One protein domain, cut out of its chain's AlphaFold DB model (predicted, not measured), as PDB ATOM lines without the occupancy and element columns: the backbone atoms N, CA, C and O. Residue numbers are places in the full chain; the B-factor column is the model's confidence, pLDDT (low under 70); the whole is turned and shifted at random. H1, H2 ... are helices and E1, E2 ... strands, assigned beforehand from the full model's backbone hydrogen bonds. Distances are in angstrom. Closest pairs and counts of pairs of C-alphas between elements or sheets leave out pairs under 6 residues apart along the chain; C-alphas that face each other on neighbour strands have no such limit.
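Overview. This is residues 450 to 653 of the 653 residues of the protein "Transmembrane protein" of Rhodopirellula sallentina SM41 (UniProt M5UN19). A long helical hairpin, H1 and H2, reaches out from one end of a strand-built body. The body is two twisted sheets, E1 E6 E5 E4 E3 and E2 E7 E8, partly face to face like a loosely closed barrel, and residues 616 to 627 of H2 pack on its end. The printed part has 204 residues, with elements in the order E1 E2 E3 E4 E5 E6 H1 H2 E7 E8, both sheets antiparallel, and the class is mixed, helices and strands. It is only just loose, close to extended, with a radius of gyration of the C-alphas of 24.9 A; the spans are 93 by 26 by 23 A, the length coming from the helical hairpin.

Along the chain. E1, residues 459 to 465, begins with C-alpha 459 at (-22.571, 42.921, -48.320). E2 is residues 475 to 482 and E3 residues 487 to 493. E4, residues 502 to 511, is 30.3 A long, E5, residues 519 to 528, 29.0 A, and E6, residues 531 to 541, 32.7 A. H1, residues 553 to 586, is 50.0 A long, and H2, residues 590 to 630, begins at (20.098, 5.958, -54.608) and is 59.8 A long. E7, residues 632 to 640, is 25.6 A long; E8, residues 646 to 652, ends at (-30.038, 51.696, -33.319).

Arrangement. E3 E4 E5 E6 form a meander, each strand the antiparallel neighbour of the one before. N 490 and O 508 are 2.9 A apart, N 522 and O 507 2.8 A, and N 535 and O 525 2.9 A. The edge strand E1 pairs with E6, N 462 to O 534 at 2.8 A. H2 is on this sheet at a height of 7.8 A, two layers, a helix on one face of a sheet; the C-alphas of Leu 511 and Leu 623 are the closest of E4 and H2, 6.5 A apart. H1 and H2 touch, closest at the C-alphas of Ile 581 and Glu 593, 5.5 A, at a shallow tilt of 21 degrees, opposite ways. In both, every O i to N i+4 pair is within hydrogen-bond range. In the other sheet E7 is the inner strand: N 478 and O 636 of E2 and E7 are 2.9 A apart, N 639 and O 647 of E7 and E8 2.8 A. E1 and E8 are only just apart, closest at 8.3 A.

Size, cuts and confidence. The C-alphas of Met 587 and Asp 643 are the farthest apart, 94.1 A. The link E6 to H1, 11 residues, is long. The printed part has no cut, and no printed residue is under 70 in pLDDT.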
ATOM      1  N   ALA A 450     -30.287  47.055 -33.145       96.75
ATOM      2  CA  ALA A 450     -28.880  47.020 -33.517       96.75
ATOM      3  C   ALA A 450     -28.597  45.985 -34.612       96.75
ATOM      4  O   ALA A 450     -29.211  44.919 -34.701       96.75
ATOM      5  N   ILE A 451     -27.588  46.285 -35.425       96.75
ATOM      6  CA  ILE A 451     -27.205  45.447 -36.559       96.75
ATOM      7  C   ILE A 451     -26.253  44.368 -36.055       96.75
ATOM      8  O   ILE A 451     -25.184  44.677 -35.532       96.75
ATOM      9  N   LEU A 452     -26.622  43.100 -36.206       97.06
ATOM     10  CA  LEU A 452     -25.808  41.981 -35.731       97.06
ATOM     11  C   LEU A 452     -24.586  41.753 -36.633       97.06
ATOM     12  O   LEU A 452     -24.717  41.627 -37.850       97.06
ATOM     13  N   LEU A 453     -23.403  41.599 -36.035       96.12
ATOM     14  CA  LEU A 453     -22.133  41.330 -36.724       96.12
ATOM     15  C   LEU A 453     -21.942  39.830 -37.032       96.12
ATOM     16  O   LEU A 453     -20.862  39.281 -36.851       96.12
ATOM     17  N   GLY A 454     -22.984  39.154 -37.523       93.62
ATOM     18  CA  GLY A 454     -22.953  37.705 -37.785       93.62
ATOM     19  C   GLY A 454     -22.386  37.295 -39.151       93.62
ATOM     20  O   GLY A 454     -22.339  36.108 -39.468       93.62
ATOM     21  N   LEU A 455     -22.007  38.254 -40.008       95.88
ATOM     22  CA  LEU A 455     -21.472  38.014 -41.361       95.88
ATOM     23  C   LEU A 455     -22.349  37.068 -42.210       95.88
ATOM     24  O   LEU A 455     -21.852  36.247 -42.986       95.88
ATOM     25  N   LYS A 456     -23.679  37.171 -42.077       95.38
ATOM     26  CA  LYS A 456     -24.636  36.337 -42.831       95.38
ATOM     27  C   LYS A 456     -24.564  36.590 -44.338       95.38
ATOM     28  O   LYS A 456     -24.832  35.691 -45.132       95.38
ATOM     29  N   LYS A 457     -24.241  37.828 -44.719       95.00
ATOM     30  CA  LYS A 457     -24.030  38.282 -46.093       95.00
ATOM     31  C   LYS A 457     -22.702  39.033 -46.143       95.00
ATOM     32  O   LYS A 457     -22.395  39.785 -45.227       95.00
ATOM     33  N   ARG A 458     -21.957  38.882 -47.241       94.31
ATOM     34  CA  ARG A 458     -20.720  39.649 -47.497       94.31
ATOM     35  C   ARG A 458     -20.947  41.164 -47.598       94.31
ATOM     36  O   ARG A 458     -20.031  41.940 -47.351       94.31
ATOM     37  N   ASP A 459     -22.146  41.551 -48.035       95.62
ATOM     38  CA  ASP A 459     -22.571  42.921 -48.320       95.62
ATOM     39  C   ASP A 459     -24.029  43.070 -47.880       95.62
ATOM     40  O   ASP A 459     -24.924  42.398 -48.405       95.62
ATOM     41  N   GLU A 460     -24.250  43.906 -46.875       95.19
ATOM     42  CA  GLU A 460     -25.545  44.163 -46.264       95.19
ATOM     43  C   GLU A 460     -25.925  45.624 -46.488       95.19
ATOM     44  O   GLU A 460     -25.144  46.530 -46.208       95.19
ATOM     45  N   LYS A 461     -27.121  45.854 -47.033       95.69
ATOM     46  CA  LYS A 461     -27.641  47.187 -47.340       95.69
ATOM     47  C   LYS A 461     -28.888  47.428 -46.508       95.69
ATOM     48  O   LYS A 461     -29.848  46.672 -46.619       95.69
ATOM     49  N   LEU A 462     -28.860  48.484 -45.711       95.56
ATOM     50  CA  LEU A 462     -29.913  48.851 -44.775       95.56
ATOM     51  C   LEU A 462     -30.360  50.281 -45.064       95.56
ATOM     52  O   LEU A 462     -29.536  51.133 -45.417       95.56
ATOM     53  N   LYS A 463     -31.659  50.550 -44.928       96.00
ATOM     54  CA  LYS A 463     -32.247  51.864 -45.195       96.00
ATOM     55  C   LYS A 463     -33.331  52.192 -44.168       96.00
ATOM     56  O   LYS A 463     -34.248  51.401 -43.964       96.00
ATOM     57  N   TRP A 464     -33.241  53.390 -43.593       95.69
ATOM     58  CA  TRP A 464     -34.199  53.955 -42.640       95.69
ATOM     59  C   TRP A 464     -34.707  55.308 -43.151       95.69
ATOM     60  O   TRP A 464     -33.916  56.195 -43.477       95.69
ATOM     61  N   ASN A 465     -36.025  55.493 -43.233       93.50
ATOM     62  CA  ASN A 465     -36.630  56.746 -43.693       93.50
ATOM     63  C   ASN A 465     -36.665  57.776 -42.560       93.50
ATOM     64  O   ASN A 465     -37.427  57.608 -41.621       93.50
ATOM     65  N   LEU A 466     -35.909  58.872 -42.672       92.12
ATOM     66  CA  LEU A 466     -35.790  59.876 -41.614       92.12
ATOM     67  C   LEU A 466     -36.907  60.938 -41.633       92.12
ATOM     68  O   LEU A 466     -36.763  61.968 -40.973       92.12
ATOM     69  N   ALA A 467     -37.972  60.751 -42.418       88.31
ATOM     70  CA  ALA A 467     -39.082  61.698 -42.589       88.31
ATOM     71  C   ALA A 467     -38.684  63.087 -43.150       88.31
ATOM     72  O   ALA A 467     -39.445  64.046 -43.046       88.31
ATOM     73  N   GLY A 468     -37.498  63.214 -43.760       89.12
ATOM     74  CA  GLY A 468     -37.026  64.457 -44.379       89.12
ATOM     75  C   GLY A 468     -35.500  64.558 -44.445       89.12
ATOM     76  O   GLY A 468     -34.806  63.756 -43.819       89.12
ATOM     77  N   PRO A 469     -34.935  65.509 -45.207       91.50
ATOM     78  CA  PRO A 469     -33.486  65.690 -45.295       91.50
ATOM     79  C   PRO A 469     -32.845  66.018 -43.932       91.50
ATOM     80  O   PRO A 469     -33.515  66.412 -42.982       91.50
ATOM     81  N   VAL A 470     -31.535  65.831 -43.781       92.44
ATOM     82  CA  VAL A 470     -30.811  66.266 -42.571       92.44
ATOM     83  C   VAL A 470     -29.992  67.524 -42.836       92.44
ATOM     84  O   VAL A 470     -29.369  67.687 -43.894       92.44
ATOM     85  N   ASP A 471     -29.962  68.417 -41.851       92.50
ATOM     86  CA  ASP A 471     -29.048  69.551 -41.867       92.50
ATOM     87  C   ASP A 471     -27.646  69.074 -41.474       92.50
ATOM     88  O   ASP A 471     -27.398  68.708 -40.326       92.50
ATOM     89  N   GLY A 472     -26.720  69.076 -42.434       91.44
ATOM     90  CA  GLY A 472     -25.365  68.578 -42.210       91.44
ATOM     91  C   GLY A 472     -24.581  69.397 -41.183       91.44
ATOM     92  O   GLY A 472     -23.720  68.842 -40.513       91.44
ATOM     93  N   ALA A 473     -24.886  70.690 -41.016       93.56
ATOM     94  CA  ALA A 473     -24.154  71.547 -40.084       93.56
ATOM     95  C   ALA A 473     -24.486  71.216 -38.621       93.56
ATOM     96  O   ALA A 473     -23.581  71.131 -37.781       93.56
ATOM     97  N   ALA A 474     -25.769  70.980 -38.339       95.50
ATOM     98  CA  ALA A 474     -26.288  70.699 -37.002       95.50
ATOM     99  C   ALA A 474     -26.329  69.202 -36.650       95.50
ATOM    100  O   ALA A 474     -26.366  68.847 -35.474       95.50
ATOM    101  N   THR A 475     -26.325  68.313 -37.644       96.62
ATOM    102  CA  THR A 475     -26.460  66.869 -37.409       96.62
ATOM    103  C   THR A 475     -25.102  66.219 -37.144       96.62
ATOM    104  O   THR A 475     -24.102  66.532 -37.792       96.62
ATOM    105  N   ARG A 476     -25.069  65.291 -36.189       97.12
ATOM    106  CA  ARG A 476     -23.937  64.432 -35.857       97.12
ATOM    107  C   ARG A 476     -24.347  62.972 -35.948       97.12
ATOM    108  O   ARG A 476     -25.455  62.618 -35.553       97.12
ATOM    109  N   PHE A 477     -23.463  62.142 -36.482       97.38
ATOM    110  CA  PHE A 477     -23.696  60.709 -36.627       97.38
ATOM    111  C   PHE A 477     -22.605  59.926 -35.909       97.38
ATOM    112  O   PHE A 477     -21.431  60.065 -36.239       97.38
ATOM    113  N   ASN A 478     -22.995  59.122 -34.925       97.44
ATOM    114  CA  ASN A 478     -22.087  58.294 -34.144       97.44
ATOM    115  C   ASN A 478     -22.376  56.819 -34.434       97.44
ATOM    116  O   ASN A 478     -23.536  56.416 -34.486       97.44
ATOM    117  N   VAL A 479     -21.322  56.023 -34.606       97.50
ATOM    118  CA  VAL A 479     -21.413  54.566 -34.708       97.50
ATOM    119  C   VAL A 479     -20.526  53.947 -33.651       97.50
ATOM    120  O   VAL A 479     -19.331  54.230 -33.583       97.50
ATOM    121  N   THR A 480     -21.111  53.053 -32.865       97.81
ATOM    122  CA  THR A 480     -20.406  52.301 -31.837       97.81
ATOM    123  C   THR A 480     -20.497  50.810 -32.142       97.81
ATOM    124  O   THR A 480     -21.579  50.235 -32.278       97.81
ATOM    125  N   LEU A 481     -19.327  50.182 -32.248       97.94
ATOM    126  CA  LEU A 481     -19.182  48.738 -32.389       97.94
ATOM    127  C   LEU A 481     -19.097  48.120 -30.995       97.94
ATOM    128  O   LEU A 481     -18.136  48.355 -30.264       97.94
ATOM    129  N   HIS A 482     -20.099  47.327 -30.637       98.06
ATOM    130  CA  HIS A 482     -20.053  46.486 -29.452       98.06
ATOM    131  C   HIS A 482     -19.544  45.116 -29.870       98.06
ATOM    132  O   HIS A 482     -20.169  44.435 -30.682       98.06
ATOM    133  N   VAL A 483     -18.396  44.730 -29.327       98.06
ATOM    134  CA  VAL A 483     -17.775  43.432 -29.588       98.06
ATOM    135  C   VAL A 483     -17.499  42.713 -28.265       98.06
ATOM    136  O   VAL A 483     -17.390  43.385 -27.233       98.06
ATOM    137  N   PRO A 484     -17.370  41.375 -28.278       98.06
ATOM    138  CA  PRO A 484     -16.971  40.603 -27.104       98.06
ATOM    139  C   PRO A 484     -15.617  41.035 -26.532       98.06
ATOM    140  O   PRO A 484     -14.751  41.529 -27.256       98.06
ATOM    141  N   ASP A 485     -15.394  40.759 -25.245       97.81
ATOM    142  CA  ASP A 485     -14.155  41.113 -24.543       97.81
ATOM    143  C   ASP A 485     -12.899  40.469 -25.145       97.81
ATOM    144  O   ASP A 485     -11.814  41.021 -24.984       97.81
ATOM    145  N   ASP A 486     -13.017  39.356 -25.868       97.88
ATOM    146  CA  ASP A 486     -11.883  38.674 -26.508       97.88
ATOM    147  C   ASP A 486     -11.495  39.286 -27.867       97.88
ATOM    148  O   ASP A 486     -10.477  38.919 -28.461       97.88
ATOM    149  N   VAL A 487     -12.277  40.255 -28.352       98.00
ATOM    150  CA  VAL A 487     -12.077  40.927 -29.636       98.00
ATOM    151  C   VAL A 487     -11.546  42.343 -29.406       98.00
ATOM    152  O   VAL A 487     -12.065  43.117 -28.602       98.00
ATOM    153  N   ALA A 488     -10.475  42.696 -30.109       97.56
ATOM    154  CA  ALA A 488      -9.968  44.056 -30.192       97.56
ATOM    155  C   ALA A 488     -10.578  44.768 -31.404       97.56
ATOM    156  O   ALA A 488     -10.659  44.191 -32.489       97.56
ATOM    157  N   VAL A 489     -10.980  46.028 -31.213       97.56
ATOM    158  CA  VAL A 489     -11.445  46.920 -32.285       97.56
ATOM    159  C   VAL A 489     -10.410  48.009 -32.497       97.56
ATOM    160  O   VAL A 489     -10.060  48.729 -31.561       97.56
ATOM    161  N   GLU A 490      -9.971  48.173 -33.735       97.25
ATOM    162  CA  GLU A 490      -9.101  49.263 -34.163       97.25
ATOM    163  C   GLU A 490      -9.738  49.991 -35.349       97.25
ATOM    164  O   GLU A 490     -10.036  49.393 -36.378       97.25
ATOM    165  N   TRP A 491      -9.960  51.298 -35.230       97.62
ATOM    166  CA  TRP A 491     -10.479  52.095 -36.341       97.62
ATOM    167  C   TRP A 491      -9.336  52.515 -37.262       97.62
ATOM    168  O   TRP A 491      -8.519  53.354 -36.891       97.62
ATOM    169  N   ILE A 492      -9.306  51.956 -38.472       97.06
ATOM    170  CA  ILE A 492      -8.392  52.396 -39.538       97.06
ATOM    171  C   ILE A 492      -8.869  53.745 -40.077       97.06
ATOM    172  O   ILE A 492      -8.084  54.668 -40.280       97.06
ATOM    173  N   GLU A 493     -10.179  53.856 -40.285       97.62
ATOM    174  CA  GLU A 493     -10.841  55.078 -40.716       97.62
ATOM    175  C   GLU A 493     -12.081  55.274 -39.838       97.62
ATOM    176  O   GLU A 493     -13.050  54.526 -39.988       97.62
ATOM    177  N   PRO A 494     -12.059  56.204 -38.871       96.69
ATOM    178  CA  PRO A 494     -13.221  56.468 -38.039       96.69
ATOM    179  C   PRO A 494     -14.295  57.201 -38.841       96.69
ATOM    180  O   PRO A 494     -13.999  58.024 -39.709       96.69
ATOM    181  N   ILE A 495     -15.558  56.947 -38.503       96.50
ATOM    182  CA  ILE A 495     -16.685  57.650 -39.113       96.50
ATOM    183  C   ILE A 495     -16.625  59.128 -38.730       96.50
ATOM    184  O   ILE A 495     -16.559  59.484 -37.555       96.50
ATOM    185  N   ASN A 496     -16.669  60.004 -39.734       95.88
ATOM    186  CA  ASN A 496     -16.713  61.439 -39.495       95.88
ATOM    187  C   ASN A 496     -18.068  61.841 -38.899       95.88
ATOM    188  O   ASN A 496     -19.067  61.942 -39.616       95.88
ATOM    189  N   GLU A 497     -18.072  62.134 -37.601       95.75
ATOM    190  CA  GLU A 497     -19.273  62.521 -36.864       95.75
ATOM    191  C   GLU A 497     -19.882  63.836 -37.362       95.75
ATOM    192  O   GLU A 497     -21.089  64.032 -37.266       95.75
ATOM    193  N   THR A 498     -19.068  64.748 -37.900       94.19
ATOM    194  CA  THR A 498     -19.499  66.106 -38.277       94.19
ATOM    195  C   THR A 498     -20.153  66.196 -39.651       94.19
ATOM    196  O   THR A 498     -20.836  67.177 -39.930       94.19
ATOM    197  N   SER A 499     -19.965  65.188 -40.506       92.19
ATOM    198  CA  SER A 499     -20.452  65.189 -41.889       92.19
ATOM    199  C   SER A 499     -21.285  63.935 -42.175       92.19
ATOM    200  O   SER A 499     -20.835  63.035 -42.887       92.19
ATOM    201  N   PRO A 500     -22.532  63.868 -41.675       90.88
ATOM    202  CA  PRO A 500     -23.357  62.665 -41.783       90.88
ATOM    203  C   PRO A 500     -23.867  62.384 -43.206       90.88
ATOM    204  O   PRO A 500     -24.392  61.305 -43.466       90.88
ATOM    205  N   ARG A 501     -23.747  63.336 -44.147       93.38
ATOM    206  CA  ARG A 501     -24.310  63.213 -45.506       93.38
ATOM    207  C   ARG A 501     -23.691  62.079 -46.318       93.38
ATOM    208  O   ARG A 501     -24.417  61.347 -46.984       93.38
ATOM    209  N   LYS A 502     -22.369  61.956 -46.269       94.38
ATOM    210  CA  LYS A 502     -21.594  60.873 -46.875       94.38
ATOM    211  C   LYS A 502     -20.370  60.685 -45.993       94.38
ATOM    212  O   LYS A 502     -19.550  61.595 -45.883       94.38
ATOM    213  N   THR A 503     -20.290  59.550 -45.319       96.50
ATOM    214  CA  THR A 503     -19.184  59.218 -44.424       96.50
ATOM    215  C   THR A 503     -18.856  57.740 -44.559       96.50
ATOM    216  O   THR A 503     -19.728  56.923 -44.865       96.50
ATOM    217  N   ARG A 504     -17.583  57.410 -44.378       97.31
ATOM    218  CA  ARG A 504     -17.067  56.050 -44.459       97.31
ATOM    219  C   ARG A 504     -16.357  55.726 -43.156       97.31
ATOM    220  O   ARG A 504     -15.681  56.578 -42.591       97.31
ATOM    221  N   GLY A 505     -16.535  54.497 -42.694       97.75
ATOM    222  CA  GLY A 505     -15.807  53.935 -41.569       97.75
ATOM    223  C   GLY A 505     -15.208  52.588 -41.932       97.75
ATOM    224  O   GLY A 505     -15.852  51.785 -42.605       97.75
ATOM    225  N   ILE A 506     -13.989  52.326 -41.476       98.19
ATOM    226  CA  ILE A 506     -13.345  51.017 -41.577       98.19
ATOM    227  C   ILE A 506     -12.811  50.654 -40.195       98.19
ATOM    228  O   ILE A 506     -11.874  51.282 -39.693       98.19
ATOM    229  N   ALA A 507     -13.407  49.626 -39.599       98.31
ATOM    230  CA  ALA A 507     -12.954  49.039 -38.350       98.31
ATOM    231  C   ALA A 507     -12.272  47.698 -38.615       98.31
ATOM    232  O   ALA A 507     -12.738  46.899 -39.421       98.31
ATOM    233  N   LEU A 508     -11.169  47.458 -37.924       97.69
ATOM    234  CA  LEU A 508     -10.403  46.229 -37.923       97.69
ATOM    235  C   LEU A 508     -10.693  45.477 -36.626       97.69
ATOM    236  O   LEU A 508     -10.565  46.033 -35.537       97.69
ATOM    237  N   LEU A 509     -11.080  44.216 -36.757       97.94
ATOM    238  CA  LEU A 509     -11.397  43.316 -35.662       97.94
ATOM    239  C   LEU A 509     -10.354  42.198 -35.631       97.94
ATOM    240  O   LEU A 509     -10.124  41.528 -36.643       97.94
ATOM    241  N   THR A 510      -9.720  42.004 -34.481       97.62
ATOM    242  CA  THR A 510      -8.721  40.949 -34.244       97.62
ATOM    243  C   THR A 510      -8.975  40.269 -32.906       97.62
ATOM    244  O   THR A 510      -9.566  40.853 -32.000       97.62
ATOM    245  N   LEU A 511      -8.533  39.021 -32.758       97.50
ATOM    246  CA  LEU A 511      -8.529  38.360 -31.453       97.50
ATOM    247  C   LEU A 511      -7.421  38.967 -30.581       97.50
ATOM    248  O   LEU A 511      -6.283  39.115 -31.030       97.50
ATOM    249  N   LYS A 512      -7.726  39.282 -29.316       96.62
ATOM    250  CA  LYS A 512      -6.750  39.880 -28.383       96.62
ATOM    251  C   LYS A 512      -5.547  38.981 -28.109       96.62
ATOM    252  O   LYS A 512      -4.456  39.488 -27.862       96.62
ATOM    253  N   GLU A 513      -5.739  37.666 -28.159       95.25
ATOM    254  CA  GLU A 513      -4.666  36.686 -27.958       95.25
ATOM    255  C   GLU A 513      -3.684  36.626 -29.139       95.25
ATOM    256  O   GLU A 513      -2.534  36.224 -28.966       95.25
ATOM    257  N   SER A 514      -4.110  37.057 -30.332       92.81
ATOM    258  CA  SER A 514      -3.342  36.951 -31.576       92.81
ATOM    259  C   SER A 514      -3.455  38.227 -32.433       92.81
ATOM    260  O   SER A 514      -4.000  38.188 -33.539       92.81
ATOM    261  N   PRO A 515      -2.928  39.376 -31.962       81.62
ATOM    262  CA  PRO A 515      -3.132  40.676 -32.612       81.62
ATOM    263  C   PRO A 515      -2.441  40.807 -33.980       81.62
ATOM    264  O   PRO A 515      -2.874  41.597 -34.813       81.62
ATOM    265  N   GLU A 516      -1.378  40.036 -34.228       79.19
ATOM    266  CA  GLU A 516      -0.627  40.041 -35.496       79.19
ATOM    267  C   GLU A 516      -1.165  39.029 -36.528       79.19
ATOM    268  O   GLU A 516      -0.582  38.862 -37.601       79.19
ATOM    269  N   ALA A 517      -2.247  38.322 -36.200       84.69
ATOM    270  CA  ALA A 517      -2.754  37.207 -36.989       84.69
ATOM    271  C   ALA A 517      -3.922  37.609 -37.910       84.69
ATOM    272  O   ALA A 517      -3.983  38.733 -38.421       84.69
ATOM    273  N   ALA A 518      -4.819  36.655 -38.172       94.50
ATOM    274  CA  ALA A 518      -5.986  36.861 -39.013       94.50
ATOM    275  C   ALA A 518      -6.853  38.013 -38.485       94.50
ATOM    276  O   ALA A 518      -7.067  38.162 -37.280       94.50
ATOM    277  N   ALA A 519      -7.356  38.832 -39.403       97.31
ATOM    278  CA  ALA A 519      -8.143  40.007 -39.068       97.31
ATOM    279  C   ALA A 519      -9.372  40.125 -39.965       97.31
ATOM    280  O   ALA A 519      -9.347  39.746 -41.141       97.31
ATOM    281  N   LEU A 520     -10.426  40.710 -39.407       97.81
ATOM    282  CA  LEU A 520     -11.668  41.003 -40.101       97.81
ATOM    283  C   LEU A 520     -11.864  42.520 -40.175       97.81
ATOM    284  O   LEU A 520     -11.957  43.193 -39.156       97.81
ATOM    285  N   ALA A 521     -11.941  43.068 -41.379       97.94
ATOM    286  CA  ALA A 521     -12.330  44.445 -41.626       97.94
ATOM    287  C   ALA A 521     -13.851  44.549 -41.802       97.94
ATOM    288  O   ALA A 521     -14.453  43.822 -42.594       97.94
ATOM    289  N   VAL A 522     -14.455  45.509 -41.108       98.31
ATOM    290  CA  VAL A 522     -15.847  45.927 -41.270       98.31
ATOM    291  C   VAL A 522     -15.838  47.313 -41.900       98.31
ATOM    292  O   VAL A 522     -15.475  48.301 -41.258       98.31
ATOM    293  N   ARG A 523     -16.218  47.386 -43.177       98.00
ATOM    294  CA  ARG A 523     -16.377  48.646 -43.905       98.00
ATOM    295  C   ARG A 523     -17.837  49.074 -43.858       98.00
ATOM    296  O   ARG A 523     -18.711  48.313 -44.260       98.00
ATOM    297  N   MET A 524     -18.077  50.298 -43.411       98.25
ATOM    298  CA  MET A 524     -19.386  50.934 -43.325       98.25
ATOM    299  C   MET A 524     -19.392  52.168 -44.220       98.25
ATOM    300  O   MET A 524     -18.702  53.146 -43.934       98.25
ATOM    301  N   ASP A 525     -20.172  52.134 -45.293       97.62
ATOM    302  CA  ASP A 525     -20.443  53.305 -46.121       97.62
ATOM    303  C   ASP A 525     -21.828  53.847 -45.726       97.62
ATOM    304  O   ASP A 525     -22.841  53.154 -45.863       97.62
ATOM    305  N   VAL A 526     -21.883  55.072 -45.196       96.62
ATOM    306  CA  VAL A 526     -23.118  55.699 -44.707       96.62
ATOM    307  C   VAL A 526     -23.442  56.922 -45.547       96.62
ATOM    308  O   VAL A 526     -22.617  57.821 -45.736       96.62
ATOM    309  N   ARG A 527     -24.683  56.974 -46.026       95.38
ATOM    310  CA  ARG A 527     -25.228  58.103 -46.774       95.38
ATOM    311  C   ARG A 527     -26.521  58.553 -46.116       95.38
ATOM    312  O   ARG A 527     -27.418  57.748 -45.887       95.38
ATOM    313  N   THR A 528     -26.614  59.849 -45.843       95.38
ATOM    314  CA  THR A 528     -27.784  60.444 -45.198       95.38
ATOM    315  C   THR A 528     -28.349  61.549 -46.076       95.38
ATOM    316  O   THR A 528     -27.718  62.586 -46.290       95.38
ATOM    317  N   THR A 529     -29.552  61.318 -46.591       92.81
ATOM    318  CA  THR A 529     -30.349  62.289 -47.348       92.81
ATOM    319  C   THR A 529     -31.670  62.505 -46.608       92.81
ATOM    320  O   THR A 529     -31.643  62.936 -45.456       92.81
ATOM    321  N   SER A 530     -32.812  62.206 -47.234       91.75
ATOM    322  CA  SER A 530     -34.108  62.041 -46.567       91.75
ATOM    323  C   SER A 530     -34.242  60.698 -45.847       91.75
ATOM    324  O   SER A 530     -35.067  60.553 -44.947       91.75
ATOM    325  N   SER A 531     -33.407  59.733 -46.222       94.75
ATOM    326  CA  SER A 531     -33.216  58.450 -45.553       94.75
ATOM    327  C   SER A 531     -31.755  58.291 -45.141       94.75
ATOM    328  O   SER A 531     -30.863  58.828 -45.804       94.75
ATOM    329  N   LEU A 532     -31.504  57.526 -44.084       96.31
ATOM    330  CA  LEU A 532     -30.180  57.001 -43.779       96.31
ATOM    331  C   LEU A 532     -30.048  55.650 -44.472       96.31
ATOM    332  O   LEU A 532     -30.839  54.748 -44.216       96.31
ATOM    333  N   SER A 533     -29.071  55.515 -45.359       96.44
ATOM    334  CA  SER A 533     -28.691  54.238 -45.954       96.44
ATOM    335  C   SER A 533     -27.294  53.856 -45.487       96.44
ATOM    336  O   SER A 533     -26.367  54.662 -45.598       96.44
ATOM    337  N   MET A 534     -27.145  52.634 -44.990       97.12
ATOM    338  CA  MET A 534     -25.881  52.070 -44.530       97.12
ATOM    339  C   MET A 534     -25.573  50.810 -45.334       97.12
ATOM    340  O   MET A 534     -26.412  49.918 -45.443       97.12
ATOM    341  N   ARG A 535     -24.364  50.736 -45.890       96.88
ATOM    342  CA  ARG A 535     -23.832  49.541 -46.544       96.88
ATOM    343  C   ARG A 535     -22.675  48.994 -45.722       96.88
ATOM    344  O   ARG A 535     -21.696  49.703 -45.503       96.88
ATOM    345  N   ILE A 536     -22.789  47.747 -45.285       97.75
ATOM    346  CA  ILE A 536     -21.790  47.063 -44.467       97.75
ATOM    347  C   ILE A 536     -21.161  45.961 -45.308       97.75
ATOM    348  O   ILE A 536     -21.865  45.100 -45.833       97.75
ATOM    349  N   ARG A 537     -19.833  45.977 -45.430       97.50
ATOM    350  CA  ARG A 537     -19.068  44.933 -46.115       97.50
ATOM    351  C   ARG A 537     -18.018  44.336 -45.197       97.50
ATOM    352  O   ARG A 537     -17.335  45.062 -44.472       97.50
ATOM    353  N   TYR A 538     -17.847  43.025 -45.302       98.00
ATOM    354  CA  TYR A 538     -16.917  42.263 -44.475       98.00
ATOM    355  C   TYR A 538     -15.737  41.766 -45.310       98.00
ATOM    356  O   TYR A 538     -15.916  41.040 -46.289       98.00
ATOM    357  N   GLY A 539     -14.524  42.171 -44.940       97.75
ATOM    358  CA  GLY A 539     -13.280  41.726 -45.565       97.75
ATOM    359  C   GLY A 539     -12.445  40.913 -44.584       97.75
ATOM    360  O   GLY A 539     -12.248  41.341 -43.458       97.75
ATOM    361  N   GLY A 540     -11.933  39.756 -44.989       97.06
ATOM    362  CA  GLY A 540     -10.996  38.960 -44.197       97.06
ATOM    363  C   GLY A 540      -9.581  39.047 -44.762       97.06
ATOM    364  O   GLY A 540      -9.399  39.092 -45.980       97.06
ATOM    365  N   ARG A 541      -8.576  39.032 -43.884       96.38
ATOM    366  CA  ARG A 541      -7.178  38.766 -44.249       96.38
ATOM    367  C   ARG A 541      -6.580  37.741 -43.292       96.38
ATOM    368  O   ARG A 541      -6.839  37.793 -42.092       96.38
ATOM    369  N   LEU A 542      -5.771  36.824 -43.819       96.19
ATOM    370  CA  LEU A 542      -5.081  35.806 -43.013       96.19
ATOM    371  C   LEU A 542      -3.689  36.265 -42.562       96.19
ATOM    372  O   LEU A 542      -3.182  35.795 -41.548       96.19
ATOM    373  N   ASP A 543      -3.071  37.169 -43.317       94.25
ATOM    374  CA  ASP A 543      -1.758  37.748 -43.044       94.25
ATOM    375  C   ASP A 543      -1.798  39.249 -43.369       94.25
ATOM    376  O   ASP A 543      -2.477  39.628 -44.329       94.25
ATOM    377  N   PRO A 544      -1.071  40.113 -42.641       91.94
ATOM    378  CA  PRO A 544      -0.904  41.517 -43.018       91.94
ATOM    379  C   PRO A 544      -0.356  41.743 -44.437       91.94
ATOM    380  O   PRO A 544      -0.634  42.785 -45.026       91.94
ATOM    381  N   SER A 545       0.419  40.796 -44.977       91.81
ATOM    382  CA  SER A 545       0.956  40.836 -46.346       91.81
ATOM    383  C   SER A 545      -0.037  40.386 -47.420       91.81
ATOM    384  O   SER A 545       0.171  40.670 -48.599       91.81
ATOM    385  N   MET A 546      -1.112  39.693 -47.034       92.75
ATOM    386  CA  MET A 546      -2.141  39.237 -47.963       92.75
ATOM    387  C   MET A 546      -3.158  40.350 -48.243       92.75
ATOM    388  O   MET A 546      -3.475  41.146 -47.351       92.75
ATOM    389  N   PRO A 547      -3.716  40.403 -49.464       94.25
ATOM    390  CA  PRO A 547      -4.766  41.355 -49.784       94.25
ATOM    391  C   PRO A 547      -6.045  41.049 -48.999       94.25
ATOM    392  O   PRO A 547      -6.328  39.906 -48.629       94.25
ATOM    393  N   TRP A 548      -6.848  42.089 -48.784       95.50
ATOM    394  CA  TRP A 548      -8.190  41.950 -48.234       95.50
ATOM    395  C   TRP A 548      -9.094  41.200 -49.207       95.50
ATOM    396  O   TRP A 548      -9.175  41.556 -50.383       95.50
ATOM    397  N   GLN A 549      -9.816  40.198 -48.707       95.88
ATOM    398  CA  GLN A 549     -10.777  39.437 -49.501       95.88
ATOM    399  C   GLN A 549     -12.176  39.583 -48.907       95.88
ATOM    400  O   GLN A 549     -12.392  39.301 -47.729       95.88
ATOM    401  N   TRP A 550     -13.137  40.035 -49.716       96.38
ATOM    402  CA  TRP A 550     -14.535  40.127 -49.295       96.38
ATOM    403  C   TRP A 550     -15.072  38.732 -48.988       96.38
ATOM    404  O   TRP A 550     -15.001  37.837 -49.829       96.38
ATOM    405  N   THR A 551     -15.602  38.547 -47.784       96.56
ATOM    406  CA  THR A 551     -15.915  37.223 -47.250       96.56
ATOM    407  C   THR A 551     -17.199  37.253 -46.424       96.56
ATOM    408  O   THR A 551     -17.655  38.308 -45.989       96.56
ATOM    409  N   ASP A 552     -17.795  36.087 -46.222       97.44
ATOM    410  CA  ASP A 552     -18.888  35.854 -45.290       97.44
ATOM    411  C   ASP A 552     -18.561  34.647 -44.388       97.44
ATOM    412  O   ASP A 552     -17.551  33.955 -44.565       97.44
ATOM    413  N   ALA A 553     -19.398  34.386 -43.382       96.94
ATOM    414  CA  ALA A 553     -19.164  33.273 -42.460       96.94
ATOM    415  C   ALA A 553     -19.134  31.907 -43.176       96.94
ATOM    416  O   ALA A 553     -18.414  30.989 -42.776       96.94
ATOM    417  N   LYS A 554     -19.913  31.750 -44.253       97.12
ATOM    418  CA  LYS A 554     -20.013  30.495 -45.000       97.12
ATOM    419  C   LYS A 554     -18.761  30.260 -45.843       97.12
ATOM    420  O   LYS A 554     -18.280  29.127 -45.882       97.12
ATOM    421  N   THR A 555     -18.232  31.294 -46.493       96.38
ATOM    422  CA  THR A 555     -17.013  31.203 -47.297       96.38
ATOM    423  C   THR A 555     -15.827  30.844 -46.417       96.38
ATOM    424  O   THR A 555     -15.134  29.891 -46.759       96.38
ATOM    425  N   ILE A 556     -15.662  31.483 -45.251       96.94
ATOM    426  CA  ILE A 556     -14.577  31.175 -44.293       96.94
ATOM    427  C   ILE A 556     -14.619  29.705 -43.854       96.94
ATOM    428  O   ILE A 556     -13.612  29.004 -43.917       96.94
ATOM    429  N   ARG A 557     -15.791  29.203 -43.456       97.31
ATOM    430  CA  ARG A 557     -15.937  27.799 -43.035       97.31
ATOM    431  C   ARG A 557     -15.660  26.830 -44.176       97.31
ATOM    432  O   ARG A 557     -14.969  25.833 -43.992       97.31
ATOM    433  N   SER A 558     -16.151  27.141 -45.375       96.75
ATOM    434  CA  SER A 558     -15.926  26.291 -46.546       96.75
ATOM    435  C   SER A 558     -14.458  26.239 -46.978       96.75
ATOM    436  O   SER A 558     -13.988  25.177 -47.388       96.75
ATOM    437  N   THR A 559     -13.717  27.349 -46.862       96.06
ATOM    438  CA  THR A 559     -12.283  27.380 -47.173       96.06
ATOM    439  C   THR A 559     -11.480  26.640 -46.111       96.06
ATOM    440  O   THR A 559     -10.596  25.864 -46.469       96.06
ATOM    441  N   LEU A 560     -11.827  26.783 -44.829       97.00
ATOM    442  CA  LEU A 560     -11.226  26.004 -43.744       97.00
ATOM    443  C   LEU A 560     -11.422  24.491 -43.947       97.00
ATOM    444  O   LEU A 560     -10.456  23.728 -43.851       97.00
ATOM    445  N   ASP A 561     -12.635  24.054 -44.291       97.50
ATOM    446  CA  ASP A 561     -12.935  22.646 -44.587       97.50
ATOM    447  C   ASP A 561     -12.129  22.128 -45.787       97.50
ATOM    448  O   ASP A 561     -11.607  21.010 -45.756       97.50
ATOM    449  N   ALA A 562     -12.012  22.932 -46.848       96.44
ATOM    450  CA  ALA A 562     -11.252  22.574 -48.042       96.44
ATOM    451  C   ALA A 562      -9.754  22.412 -47.737       96.44
ATOM    452  O   ALA A 562      -9.171  21.384 -48.086       96.44
ATOM    453  N   VAL A 563      -9.154  23.371 -47.024       96.38
ATOM    454  CA  VAL A 563      -7.739  23.317 -46.617       96.38
ATOM    455  C   VAL A 563      -7.485  22.125 -45.696       96.38
ATOM    456  O   VAL A 563      -6.506  21.405 -45.872       96.38
ATOM    457  N   THR A 564      -8.391  21.853 -44.757       96.44
ATOM    458  CA  THR A 564      -8.260  20.710 -43.842       96.44
ATOM    459  C   THR A 564      -8.278  19.377 -44.594       96.44
ATOM    460  O   THR A 564      -7.461  18.500 -44.316       96.44
ATOM    461  N   ARG A 565      -9.159  19.221 -45.591       97.31
ATOM    462  CA  ARG A 565      -9.174  18.024 -46.454       97.31
ATOM    463  C   ARG A 565      -7.906  17.908 -47.294       97.31
ATOM    464  O   ARG A 565      -7.393  16.807 -47.468       97.31
ATOM    465  N   GLN A 566      -7.392  19.023 -47.806       95.25
ATOM    466  CA  GLN A 566      -6.154  19.029 -48.579       95.25
ATOM    467  C   GLN A 566      -4.948  18.617 -47.726       95.25
ATOM    468  O   GLN A 566      -4.125  17.831 -48.188       95.25
ATOM    469  N   LEU A 567      -4.874  19.082 -46.476       96.44
ATOM    470  CA  LEU A 567      -3.846  18.661 -45.524       96.44
ATOM    471  C   LEU A 567      -3.916  17.159 -45.231       96.44
ATOM    472  O   LEU A 567      -2.887  16.498 -45.251       96.44
ATOM    473  N   GLN A 568      -5.118  16.601 -45.056       96.88
ATOM    474  CA  GLN A 568      -5.292  15.155 -44.869       96.88
ATOM    475  C   GLN A 568      -4.764  14.350 -46.064       96.88
ATOM    476  O   GLN A 568      -4.052  13.366 -45.882       96.88
ATOM    477  N   LEU A 569      -5.069  14.787 -47.290       96.50
ATOM    478  CA  LEU A 569      -4.552  14.143 -48.499       96.50
ATOM    479  C   LEU A 569      -3.026  14.273 -48.612       96.50
ATOM    480  O   LEU A 569      -2.363  13.325 -49.027       96.50
ATOM    481  N   ALA A 570      -2.461  15.421 -48.235       94.25
ATOM    482  CA  ALA A 570      -1.016  15.631 -48.234       94.25
ATOM    483  C   ALA A 570      -0.308  14.744 -47.194       94.25
ATOM    484  O   ALA A 570       0.715  14.139 -47.508       94.25
ATOM    485  N   ASP A 571      -0.883  14.580 -46.001       95.94
ATOM    486  CA  ASP A 571      -0.369  13.674 -44.968       95.94
ATOM    487  C   ASP A 571      -0.400  12.206 -45.431       95.94
ATOM    488  O   ASP A 571       0.558  11.455 -45.227       95.94
ATOM    489  N   GLU A 572      -1.473  11.790 -46.115       97.00
ATOM    490  CA  GLU A 572      -1.552  10.462 -46.735       97.00
ATOM    491  C   GLU A 572      -0.469  10.272 -47.809       97.00
ATOM    492  O   GLU A 572       0.182   9.222 -47.853       97.00
ATOM    493  N   GLN A 573      -0.228  11.286 -48.646       95.44
ATOM    494  CA  GLN A 573       0.833  11.265 -49.656       95.44
ATOM    495  C   GLN A 573       2.230  11.191 -49.032       95.44
ATOM    496  O   GLN A 573       3.055  10.406 -49.506       95.44
ATOM    497  N   LEU A 574       2.495  11.935 -47.952       96.12
ATOM    498  CA  LEU A 574       3.761  11.861 -47.215       96.12
ATOM    499  C   LEU A 574       4.014  10.447 -46.686       96.12
ATOM    500  O   LEU A 574       5.099   9.900 -46.886       96.12
ATOM    501  N   LEU A 575       2.994   9.803 -46.113       97.44
ATOM    502  CA  LEU A 575       3.099   8.421 -45.644       97.44
ATOM    503  C   LEU A 575       3.411   7.454 -46.800       97.44
ATOM    504  O   LEU A 575       4.255   6.559 -46.664       97.44
ATOM    505  N   MET A 576       2.768   7.633 -47.960       97.06
ATOM    506  CA  MET A 576       3.057   6.832 -49.156       97.06
ATOM    507  C   MET A 576       4.489   7.041 -49.670       97.06
ATOM    508  O   MET A 576       5.143   6.059 -50.049       97.06
ATOM    509  N   LEU A 577       4.991   8.279 -49.659       95.75
ATOM    510  CA  LEU A 577       6.358   8.611 -50.058       95.75
ATOM    511  C   LEU A 577       7.390   8.035 -49.093       95.75
ATOM    512  O   LEU A 577       8.330   7.397 -49.553       95.75
ATOM    513  N   ASP A 578       7.181   8.129 -47.780       96.81
ATOM    514  CA  ASP A 578       8.066   7.514 -46.783       96.81
ATOM    515  C   ASP A 578       8.159   5.990 -46.982       96.81
ATOM    516  O   ASP A 578       9.241   5.387 -46.946       96.81
ATOM    517  N   ALA A 579       7.029   5.344 -47.288       96.88
ATOM    518  CA  ALA A 579       7.000   3.927 -47.630       96.88
ATOM    519  C   ALA A 579       7.706   3.621 -48.969       96.88
ATOM    520  O   ALA A 579       8.302   2.548 -49.126       96.88
ATOM    521  N   ALA A 580       7.647   4.520 -49.954       95.00
ATOM    522  CA  ALA A 580       8.360   4.395 -51.226       95.00
ATOM    523  C   ALA A 580       9.876   4.598 -51.064       95.00
ATOM    524  O   ALA A 580      10.643   3.775 -51.569       95.00
ATOM    525  N   ILE A 581      10.302   5.599 -50.291       94.12
ATOM    526  CA  ILE A 581      11.700   5.876 -49.938       94.12
ATOM    527  C   ILE A 581      12.295   4.667 -49.213       94.12
ATOM    528  O   ILE A 581      13.309   4.125 -49.651       94.12
ATOM    529  N   SER A 582      11.601   4.125 -48.203       95.75
ATOM    530  CA  SER A 582      12.042   2.908 -47.503       95.75
ATOM    531  C   SER A 582      12.194   1.697 -48.439       95.75
ATOM    532  O   SER A 582      13.056   0.838 -48.226       95.75
ATOM    533  N   ARG A 583      11.368   1.590 -49.490       95.12
ATOM    534  CA  ARG A 583      11.507   0.541 -50.519       95.12
ATOM    535  C   ARG A 583      12.693   0.803 -51.451       95.12
ATOM    536  O   ARG A 583      13.403  -0.149 -51.777       95.12
ATOM    537  N   ALA A 584      12.917   2.049 -51.864       90.44
ATOM    538  CA  ALA A 584      14.031   2.439 -52.725       90.44
ATOM    539  C   ALA A 584      15.393   2.233 -52.036       90.44
ATOM    540  O   ALA A 584      16.303   1.668 -52.654       90.44
ATOM    541  N   ASP A 585      15.496   2.579 -50.748       92.94
ATOM    542  CA  ASP A 585      16.678   2.333 -49.908       92.94
ATOM    543  C   ASP A 585      16.995   0.827 -49.831       92.94
ATOM    544  O   ASP A 585      18.095   0.379 -50.175       92.94
ATOM    545  N   LYS A 586      15.982  -0.010 -49.552       94.12
ATOM    546  CA  LYS A 586      16.127  -1.483 -49.559       94.12
ATOM    547  C   LYS A 586      16.632  -2.032 -50.898       94.12
ATOM    548  O   LYS A 586      17.386  -3.007 -50.909       94.12
ATOM    549  N   MET A 587      16.240  -1.420 -52.017       92.56
ATOM    550  CA  MET A 587      16.684  -1.791 -53.367       92.56
ATOM    551  C   MET A 587      18.036  -1.169 -53.765       92.56
ATOM    552  O   MET A 587      18.550  -1.472 -54.843       92.56
ATOM    553  N   ARG A 588      18.648  -0.333 -52.910       89.38
ATOM    554  CA  ARG A 588      19.878   0.441 -53.171       89.38
ATOM    555  C   ARG A 588      19.777   1.369 -54.387       89.38
ATOM    556  O   ARG A 588      20.779   1.650 -55.052       89.38
ATOM    557  N   ALA A 589      18.578   1.865 -54.680       89.75
ATOM    558  CA  ALA A 589      18.299   2.733 -55.819       89.75
ATOM    559  C   ALA A 589      18.517   4.222 -55.475       89.75
ATOM    560  O   ALA A 589      17.595   5.026 -55.568       89.75
ATOM    561  N   ARG A 590      19.756   4.611 -55.136       90.88
ATOM    562  CA  ARG A 590      20.098   5.958 -54.608       90.88
ATOM    563  C   ARG A 590      19.578   7.152 -55.419       90.88
ATOM    564  O   ARG A 590      19.319   8.209 -54.867       90.88
ATOM    565  N   ARG A 591      19.471   7.018 -56.746       90.50
ATOM    566  CA  ARG A 591      18.947   8.101 -57.600       90.50
ATOM    567  C   ARG A 591      17.442   8.295 -57.434       90.50
ATOM    568  O   ARG A 591      16.975   9.421 -57.507       90.50
ATOM    569  N   GLN A 592      16.707   7.201 -57.249       91.69
ATOM    570  CA  GLN A 592      15.264   7.234 -57.031       91.69
ATOM    571  C   GLN A 592      14.947   7.726 -55.617       91.69
ATOM    572  O   GLN A 592      14.036   8.519 -55.449       91.69
ATOM    573  N   GLU A 593      15.742   7.303 -54.635       92.69
ATOM    574  CA  GLU A 593      15.686   7.794 -53.254       92.69
ATOM    575  C   GLU A 593      15.808   9.324 -53.196       92.69
ATOM    576  O   GLU A 593      14.868   9.977 -52.764       92.69
ATOM    577  N   ALA A 594      16.876   9.902 -53.761       93.19
ATOM    578  CA  ALA A 594      17.078  11.354 -53.757       93.19
ATOM    579  C   ALA A 594      15.951  12.140 -54.462       93.19
ATOM    580  O   ALA A 594      15.626  13.253 -54.065       93.19
ATOM    581  N   ALA A 595      15.347  11.575 -55.515       93.12
ATOM    582  CA  ALA A 595      14.219  12.211 -56.196       93.12
ATOM    583  C   ALA A 595      12.938  12.197 -55.341       93.12
ATOM    584  O   ALA A 595      12.218  13.191 -55.304       93.12
ATOM    585  N   LEU A 596      12.671  11.090 -54.637       93.44
ATOM    586  CA  LEU A 596      11.535  10.976 -53.719       93.44
ATOM    587  C   LEU A 596      11.723  11.845 -52.467       93.44
ATOM    588  O   LEU A 596      10.748  12.406 -51.981       93.44
ATOM    589  N   GLU A 597      12.955  11.999 -51.974       95.38
ATOM    590  CA  GLU A 597      13.282  12.926 -50.882       95.38
ATOM    591  C   GLU A 597      12.972  14.377 -51.267       95.38
ATOM    592  O   GLU A 597      12.293  15.067 -50.518       95.38
ATOM    593  N   MET A 598      13.353  14.821 -52.471       95.19
ATOM    594  CA  MET A 598      12.998  16.169 -52.943       95.19
ATOM    595  C   MET A 598      11.480  16.385 -53.015       95.19
ATOM    596  O   MET A 598      10.997  17.462 -52.674       95.19
ATOM    597  N   GLN A 599      10.719  15.375 -53.452       93.56
ATOM    598  CA  GLN A 599       9.252  15.445 -53.475       93.56
ATOM    599  C   GLN A 599       8.656  15.472 -52.066       93.56
ATOM    600  O   GLN A 599       7.722  16.228 -51.805       93.56
ATOM    601  N   ARG A 600       9.206  14.669 -51.152       95.44
ATOM    602  CA  ARG A 600       8.829  14.661 -49.737       95.44
ATOM    603  C   ARG A 600       9.049  16.035 -49.117       95.44
ATOM    604  O   ARG A 600       8.111  16.560 -48.538       95.44
ATOM    605  N   ASP A 601      10.222  16.636 -49.299       96.12
ATOM    606  CA  ASP A 601      10.546  17.955 -48.743       96.12
ATOM    607  C   ASP A 601       9.591  19.041 -49.274       96.12
ATOM    608  O   ASP A 601       9.087  19.860 -48.505       96.12
ATOM    609  N   GLN A 602       9.257  19.005 -50.571       94.38
ATOM    610  CA  GLN A 602       8.270  19.916 -51.167       94.38
ATOM    611  C   GLN A 602       6.877  19.763 -50.544       94.38
ATOM    612  O   GLN A 602       6.221  20.764 -50.250       94.38
ATOM    613  N   ILE A 603       6.418  18.525 -50.336       93.19
ATOM    614  CA  ILE A 603       5.116  18.271 -49.711       93.19
ATOM    615  C   ILE A 603       5.159  18.617 -48.221       93.19
ATOM    616  O   ILE A 603       4.194  19.177 -47.719       93.19
ATOM    617  N   GLU A 604       6.260  18.368 -47.511       96.31
ATOM    618  CA  GLU A 604       6.415  18.776 -46.112       96.31
ATOM    619  C   GLU A 604       6.334  20.296 -45.955       96.31
ATOM    620  O   GLU A 604       5.664  20.791 -45.047       96.31
ATOM    621  N   ASP A 605       6.978  21.055 -46.841       95.12
ATOM    622  CA  ASP A 605       6.903  22.515 -46.824       95.12
ATOM    623  C   ASP A 605       5.504  23.019 -47.201       95.12
ATOM    624  O   ASP A 605       4.995  23.951 -46.568       95.12
ATOM    625  N   ALA A 606       4.824  22.352 -48.140       91.44
ATOM    626  CA  ALA A 606       3.409  22.594 -48.404       91.44
ATOM    627  C   ALA A 606       2.550  22.289 -47.159       91.44
ATOM    628  O   ALA A 606       1.756  23.121 -46.740       91.44
ATOM    629  N   VAL A 607       2.741  21.168 -46.468       95.56
ATOM    630  CA  VAL A 607       1.996  20.851 -45.235       95.56
ATOM    631  C   VAL A 607       2.246  21.904 -44.148       95.56
ATOM    632  O   VAL A 607       1.300  22.364 -43.508       95.56
ATOM    633  N   LYS A 608       3.480  22.394 -43.972       95.81
ATOM    634  CA  LYS A 608       3.783  23.495 -43.031       95.81
ATOM    635  C   LYS A 608       3.071  24.803 -43.405       95.81
ATOM    636  O   LYS A 608       2.526  25.489 -42.538       95.81
ATOM    637  N   GLY A 609       3.046  25.151 -44.691       93.12
ATOM    638  CA  GLY A 609       2.315  26.323 -45.177       93.12
ATOM    639  C   GLY A 609       0.806  26.186 -44.960       93.12
ATOM    640  O   GLY A 609       0.159  27.087 -44.426       93.12
ATOM    641  N   GLY A 610       0.258  25.017 -45.296       94.31
ATOM    642  CA  GLY A 610      -1.169  24.729 -45.211       94.31
ATOM    643  C   GLY A 610      -1.647  24.657 -43.764       94.31
ATOM    644  O   GLY A 610      -2.711  25.172 -43.451       94.31
ATOM    645  N   THR A 611      -0.840  24.109 -42.853       96.06
ATOM    646  CA  THR A 611      -1.145  24.085 -41.411       96.06
ATOM    647  C   THR A 611      -1.162  25.492 -40.813       96.06
ATOM    648  O   THR A 611      -2.058  25.814 -40.034       96.06
ATOM    649  N   THR A 612      -0.237  26.366 -41.224       94.81
ATOM    650  CA  THR A 612      -0.235  27.783 -40.817       94.81
ATOM    651  C   THR A 612      -1.481  28.514 -41.327       94.81
ATOM    652  O   THR A 612      -2.121  29.261 -40.586       94.81
ATOM    653  N   MET A 613      -1.863  28.265 -42.581       94.56
ATOM    654  CA  MET A 613      -3.068  28.819 -43.192       94.56
ATOM    655  C   MET A 613      -4.350  28.309 -42.520       94.56
ATOM    656  O   MET A 613      -5.227  29.108 -42.199       94.56
ATOM    657  N   ALA A 614      -4.443  27.004 -42.254       95.94
ATOM    658  CA  ALA A 614      -5.565  26.386 -41.556       95.94
ATOM    659  C   ALA A 614      -5.727  26.957 -40.144       95.94
ATOM    660  O   ALA A 614      -6.840  27.281 -39.739       95.94
ATOM    661  N   LYS A 615      -4.617  27.155 -39.420       96.31
ATOM    662  CA  LYS A 615      -4.630  27.791 -38.099       96.31
ATOM    663  C   LYS A 615      -5.224  29.203 -38.159       96.31
ATOM    664  O   LYS A 615      -6.118  29.514 -37.384       96.31
ATOM    665  N   ARG A 616      -4.781  30.028 -39.110       96.12
ATOM    666  CA  ARG A 616      -5.284  31.403 -39.294       96.12
ATOM    667  C   ARG A 616      -6.748  31.447 -39.732       96.12
ATOM    668  O   ARG A 616      -7.494  32.314 -39.292       96.12
ATOM    669  N   LEU A 617      -7.176  30.512 -40.580       96.62
ATOM    670  CA  LEU A 617      -8.586  30.368 -40.951       96.62
ATOM    671  C   LEU A 617      -9.448  29.944 -39.757       96.62
ATOM    672  O   LEU A 617     -10.558  30.445 -39.615       96.62
ATOM    673  N   ALA A 618      -8.937  29.070 -38.888       96.88
ATOM    674  CA  ALA A 618      -9.621  28.680 -37.660       96.88
ATOM    675  C   ALA A 618      -9.730  29.849 -36.666       96.88
ATOM    676  O   ALA A 618     -10.789  30.044 -36.081       96.88
ATOM    677  N   GLU A 619      -8.679  30.663 -36.521       96.88
ATOM    678  CA  GLU A 619      -8.721  31.912 -35.742       96.88
ATOM    679  C   GLU A 619      -9.770  32.886 -36.308       96.88
ATOM    680  O   GLU A 619     -10.544  33.481 -35.558       96.88
ATOM    681  N   LEU A 620      -9.853  33.013 -37.638       97.00
ATOM    682  CA  LEU A 620     -10.864  33.846 -38.288       97.00
ATOM    683  C   LEU A 620     -12.287  33.299 -38.082       97.00
ATOM    684  O   LEU A 620     -13.191  34.078 -37.794       97.00
ATOM    685  N   ASP A 621     -12.507  31.985 -38.186       97.44
ATOM    686  CA  ASP A 621     -13.816  31.368 -37.906       97.44
ATOM    687  C   ASP A 621     -14.212  31.517 -36.429       97.44
ATOM    688  O   ASP A 621     -15.366  31.826 -36.130       97.44
ATOM    689  N   GLN A 622     -13.254  31.404 -35.503       97.50
ATOM    690  CA  GLN A 622     -13.471  31.692 -34.084       97.50
ATOM    691  C   GLN A 622     -13.889  33.150 -33.868       97.50
ATOM    692  O   GLN A 622     -14.854  33.407 -33.149       97.50
ATOM    693  N   LEU A 623     -13.205  34.106 -34.507       97.62
ATOM    694  CA  LEU A 623     -13.575  35.520 -34.454       97.62
ATOM    695  C   LEU A 623     -15.009  35.738 -34.960       97.62
ATOM    696  O   LEU A 623     -15.787  36.436 -34.316       97.62
ATOM    697  N   VAL A 624     -15.383  35.105 -36.073       97.62
ATOM    698  CA  VAL A 624     -16.748  35.180 -36.616       97.62
ATOM    699  C   VAL A 624     -17.771  34.571 -35.661       97.62
ATOM    700  O   VAL A 624     -18.831  35.156 -35.469       97.62
ATOM    701  N   ALA A 625     -17.467  33.438 -35.027       97.81
ATOM    702  CA  ALA A 625     -18.358  32.818 -34.050       97.81
ATOM    703  C   ALA A 625     -18.581  33.705 -32.811       97.81
ATOM    704  O   ALA A 625     -19.702  33.785 -32.313       97.81
ATOM    705  N   LEU A 626     -17.540  34.399 -32.339       98.00
ATOM    706  CA  LEU A 626     -17.648  35.367 -31.241       98.00
ATOM    707  C   LEU A 626     -18.502  36.584 -31.634       98.00
ATOM    708  O   LEU A 626     -19.334  37.038 -30.849       98.00
ATOM    709  N   LEU A 627     -18.324  37.098 -32.853       97.62
ATOM    710  CA  LEU A 627     -19.107  38.229 -33.360       97.62
ATOM    711  C   LEU A 627     -20.572  37.865 -33.640       97.62
ATOM    712  O   LEU A 627     -21.443  38.693 -33.406       97.62
ATOM    713  N   ASP A 628     -20.864  36.639 -34.078       97.12
ATOM    714  CA  ASP A 628     -22.243  36.159 -34.261       97.12
ATOM    715  C   ASP A 628     -22.984  35.994 -32.924       97.12
ATOM    716  O   ASP A 628     -24.204  36.143 -32.875       97.12
ATOM    717  N   ALA A 629     -22.257  35.723 -31.832       97.00
ATOM    718  CA  ALA A 629     -22.841  35.585 -30.502       97.00
ATOM    719  C   ALA A 629     -23.281  36.934 -29.906       97.00
ATOM    720  O   ALA A 629     -24.453  37.082 -29.561       97.00
ATOM    721  N   ASP A 630     -22.368  37.911 -29.812       97.38
ATOM    722  CA  ASP A 630     -22.621  39.176 -29.091       97.38
ATOM    723  C   ASP A 630     -22.241  40.446 -29.878       97.38
ATOM    724  O   ASP A 630     -22.446  41.568 -29.404       97.38
ATOM    725  N   GLY A 631     -21.665  40.307 -31.073       97.69
ATOM    726  CA  GLY A 631     -21.225  41.435 -31.885       97.69
ATOM    727  C   GLY A 631     -22.405  42.219 -32.457       97.69
ATOM    728  O   GLY A 631     -23.246  41.672 -33.173       97.69
ATOM    729  N   LYS A 632     -22.452  43.527 -32.194       97.88
ATOM    730  CA  LYS A 632     -23.500  44.405 -32.722       97.88
ATOM    731  C   LYS A 632     -23.007  45.811 -33.045       97.88
ATOM    732  O   LYS A 632     -22.147  46.367 -32.362       97.88
ATOM    733  N   ILE A 633     -23.592  46.406 -34.075       97.88
ATOM    734  CA  ILE A 633     -23.396  47.801 -34.457       97.88
ATOM    735  C   ILE A 633     -24.582  48.601 -33.940       97.88
ATOM    736  O   ILE A 633     -25.735  48.327 -34.278       97.88
ATOM    737  N   THR A 634     -24.279  49.613 -33.143       97.81
ATOM    738  CA  THR A 634     -25.238  50.633 -32.722       97.81
ATOM    739  C   THR A 634     -24.881  51.938 -33.410       97.81
ATOM    740  O   THR A 634     -23.717  52.196 -33.732       97.81
ATOM    741  N   SER A 635     -25.881  52.766 -33.669       97.12
ATOM    742  CA  SER A 635     -25.645  54.080 -34.246       97.12
ATOM    743  C   SER A 635     -26.691  55.068 -33.788       97.12
ATOM    744  O   SER A 635     -27.869  54.724 -33.686       97.12
ATOM    745  N   GLU A 636     -26.265  56.306 -33.592       97.62
ATOM    746  CA  GLU A 636     -27.130  57.408 -33.209       97.62
ATOM    747  C   GLU A 636     -26.957  58.564 -34.193       97.62
ATOM    748  O   GLU A 636     -25.841  58.992 -34.501       97.62
ATOM    749  N   LEU A 637     -28.078  59.087 -34.685       97.31
ATOM    750  CA  LEU A 637     -28.129  60.283 -35.515       97.31
ATOM    751  C   LEU A 637     -28.791  61.401 -34.713       97.31
ATOM    752  O   LEU A 637     -29.994  61.369 -34.466       97.31
ATOM    753  N   ASN A 638     -28.000  62.393 -34.324       97.44
ATOM    754  CA  ASN A 638     -28.379  63.428 -33.372       97.44
ATOM    755  C   ASN A 638     -28.323  64.816 -34.024       97.44
ATOM    756  O   ASN A 638     -27.361  65.146 -34.707       97.44
ATOM    757  N   VAL A 639     -29.323  65.663 -33.798       96.62
ATOM    758  CA  VAL A 639     -29.323  67.080 -34.190       96.62
ATOM    759  C   VAL A 639     -28.962  67.920 -32.974       96.62
ATOM    760  O   VAL A 639     -29.646  67.868 -31.952       96.62
ATOM    761  N   HIS A 640     -27.895  68.703 -33.094       96.50
ATOM    762  CA  HIS A 640     -27.453  69.642 -32.074       96.50
ATOM    763  C   HIS A 640     -28.106  70.999 -32.295       96.50
ATOM    764  O   HIS A 640     -27.941  71.622 -33.343       96.50
ATOM    765  N   TRP A 641     -28.828  71.462 -31.283       96.25
ATOM    766  CA  TRP A 641     -29.505  72.747 -31.310       96.25
ATOM    767  C   TRP A 641     -28.608  73.861 -30.744       96.25
ATOM    768  O   TRP A 641     -27.750  73.590 -29.897       96.25
ATOM    769  N   PRO A 642     -28.808  75.131 -31.150       94.75
ATOM    770  CA  PRO A 642     -28.000  76.262 -30.673       94.75
ATOM    771  C   PRO A 642     -28.034  76.486 -29.154       94.75
ATOM    772  O   PRO A 642     -27.134  77.105 -28.596       94.75
ATOM    773  N   ASP A 643     -29.068  75.987 -28.478       94.06
ATOM    774  CA  ASP A 643     -29.216  76.049 -27.022       94.06
ATOM    775  C   ASP A 643     -28.494  74.912 -26.274       94.06
ATOM    776  O   ASP A 643     -28.590  74.827 -25.051       94.06
ATOM    777  N   GLY A 644     -27.792  74.033 -26.995       94.38
ATOM    778  CA  GLY A 644     -27.075  72.883 -26.447       94.38
ATOM    779  C   GLY A 644     -27.931  71.630 -26.252       94.38
ATOM    780  O   GLY A 644     -27.394  70.601 -25.844       94.38
ATOM    781  N   SER A 645     -29.232  71.679 -26.549       94.56
ATOM    782  CA  SER A 645     -30.073  70.481 -26.525       94.56
ATOM    783  C   SER A 645     -29.793  69.573 -27.728       94.56
ATOM    784  O   SER A 645     -29.333  70.016 -28.784       94.56
ATOM    785  N   ILE A 646     -30.061  68.281 -27.555       95.38
ATOM    786  CA  ILE A 646     -29.805  67.252 -28.563       95.38
ATOM    787  C   ILE A 646     -31.124  66.553 -28.870       95.38
ATOM    788  O   ILE A 646     -31.817  66.107 -27.958       95.38
ATOM    789  N   GLN A 647     -31.464  66.462 -30.152       94.94
ATOM    790  CA  GLN A 647     -32.601  65.687 -30.633       94.94
ATOM    791  C   GLN A 647     -32.097  64.444 -31.358       94.94
ATOM    792  O   GLN A 647     -31.416  64.558 -32.373       94.94
ATOM    793  N   THR A 648     -32.483  63.265 -30.890       95.62
ATOM    794  CA  THR A 648     -32.169  62.010 -31.576       95.62
ATOM    795  C   THR A 648     -33.193  61.738 -32.676       95.62
ATOM    796  O   THR A 648     -34.395  61.726 -32.423       95.62
ATOM    797  N   LEU A 649     -32.718  61.554 -33.908       95.12
ATOM    798  CA  LEU A 649     -33.539  61.241 -35.082       95.12
ATOM    799  C   LEU A 649     -33.609  59.743 -35.356       95.12
ATOM    800  O   LEU A 649     -34.669  59.236 -35.700       95.12
ATOM    801  N   LEU A 650     -32.474  59.057 -35.230       96.00
ATOM    802  CA  LEU A 650     -32.356  57.613 -35.387       96.00
ATOM    803  C   LEU A 650     -31.488  57.075 -34.262       96.00
ATOM    804  O   LEU A 650     -30.455  57.664 -33.938       96.00
ATOM    805  N   ASN A 651     -31.897  55.945 -33.712       96.25
ATOM    806  CA  ASN A 651     -31.214  55.288 -32.621       96.25
ATOM    807  C   ASN A 651     -31.312  53.766 -32.801       96.25
ATOM    808  O   ASN A 651     -32.386  53.183 -32.659       96.25
ATOM    809  N   LEU A 652     -30.183  53.146 -33.156       95.06
ATOM    810  CA  LEU A 652     -30.038  51.696 -33.319       95.06
ATOM    811  C   LEU A 652     -29.449  51.101 -32.033       95.06
ATOM    812  O   LEU A 652     -28.332  51.489 -31.676       95.06
ATOM    813  N   ARG A 653     -30.157  50.194 -31.342       91.19
ATOM    814  CA  ARG A 653     -29.779  49.711 -29.988       91.19
ATOM    815  C   ARG A 653     -29.706  48.200 -29.805       91.19
ATOM    816  O   ARG A 653     -30.567  47.498 -30.369       91.19
TER     817      ARG A 653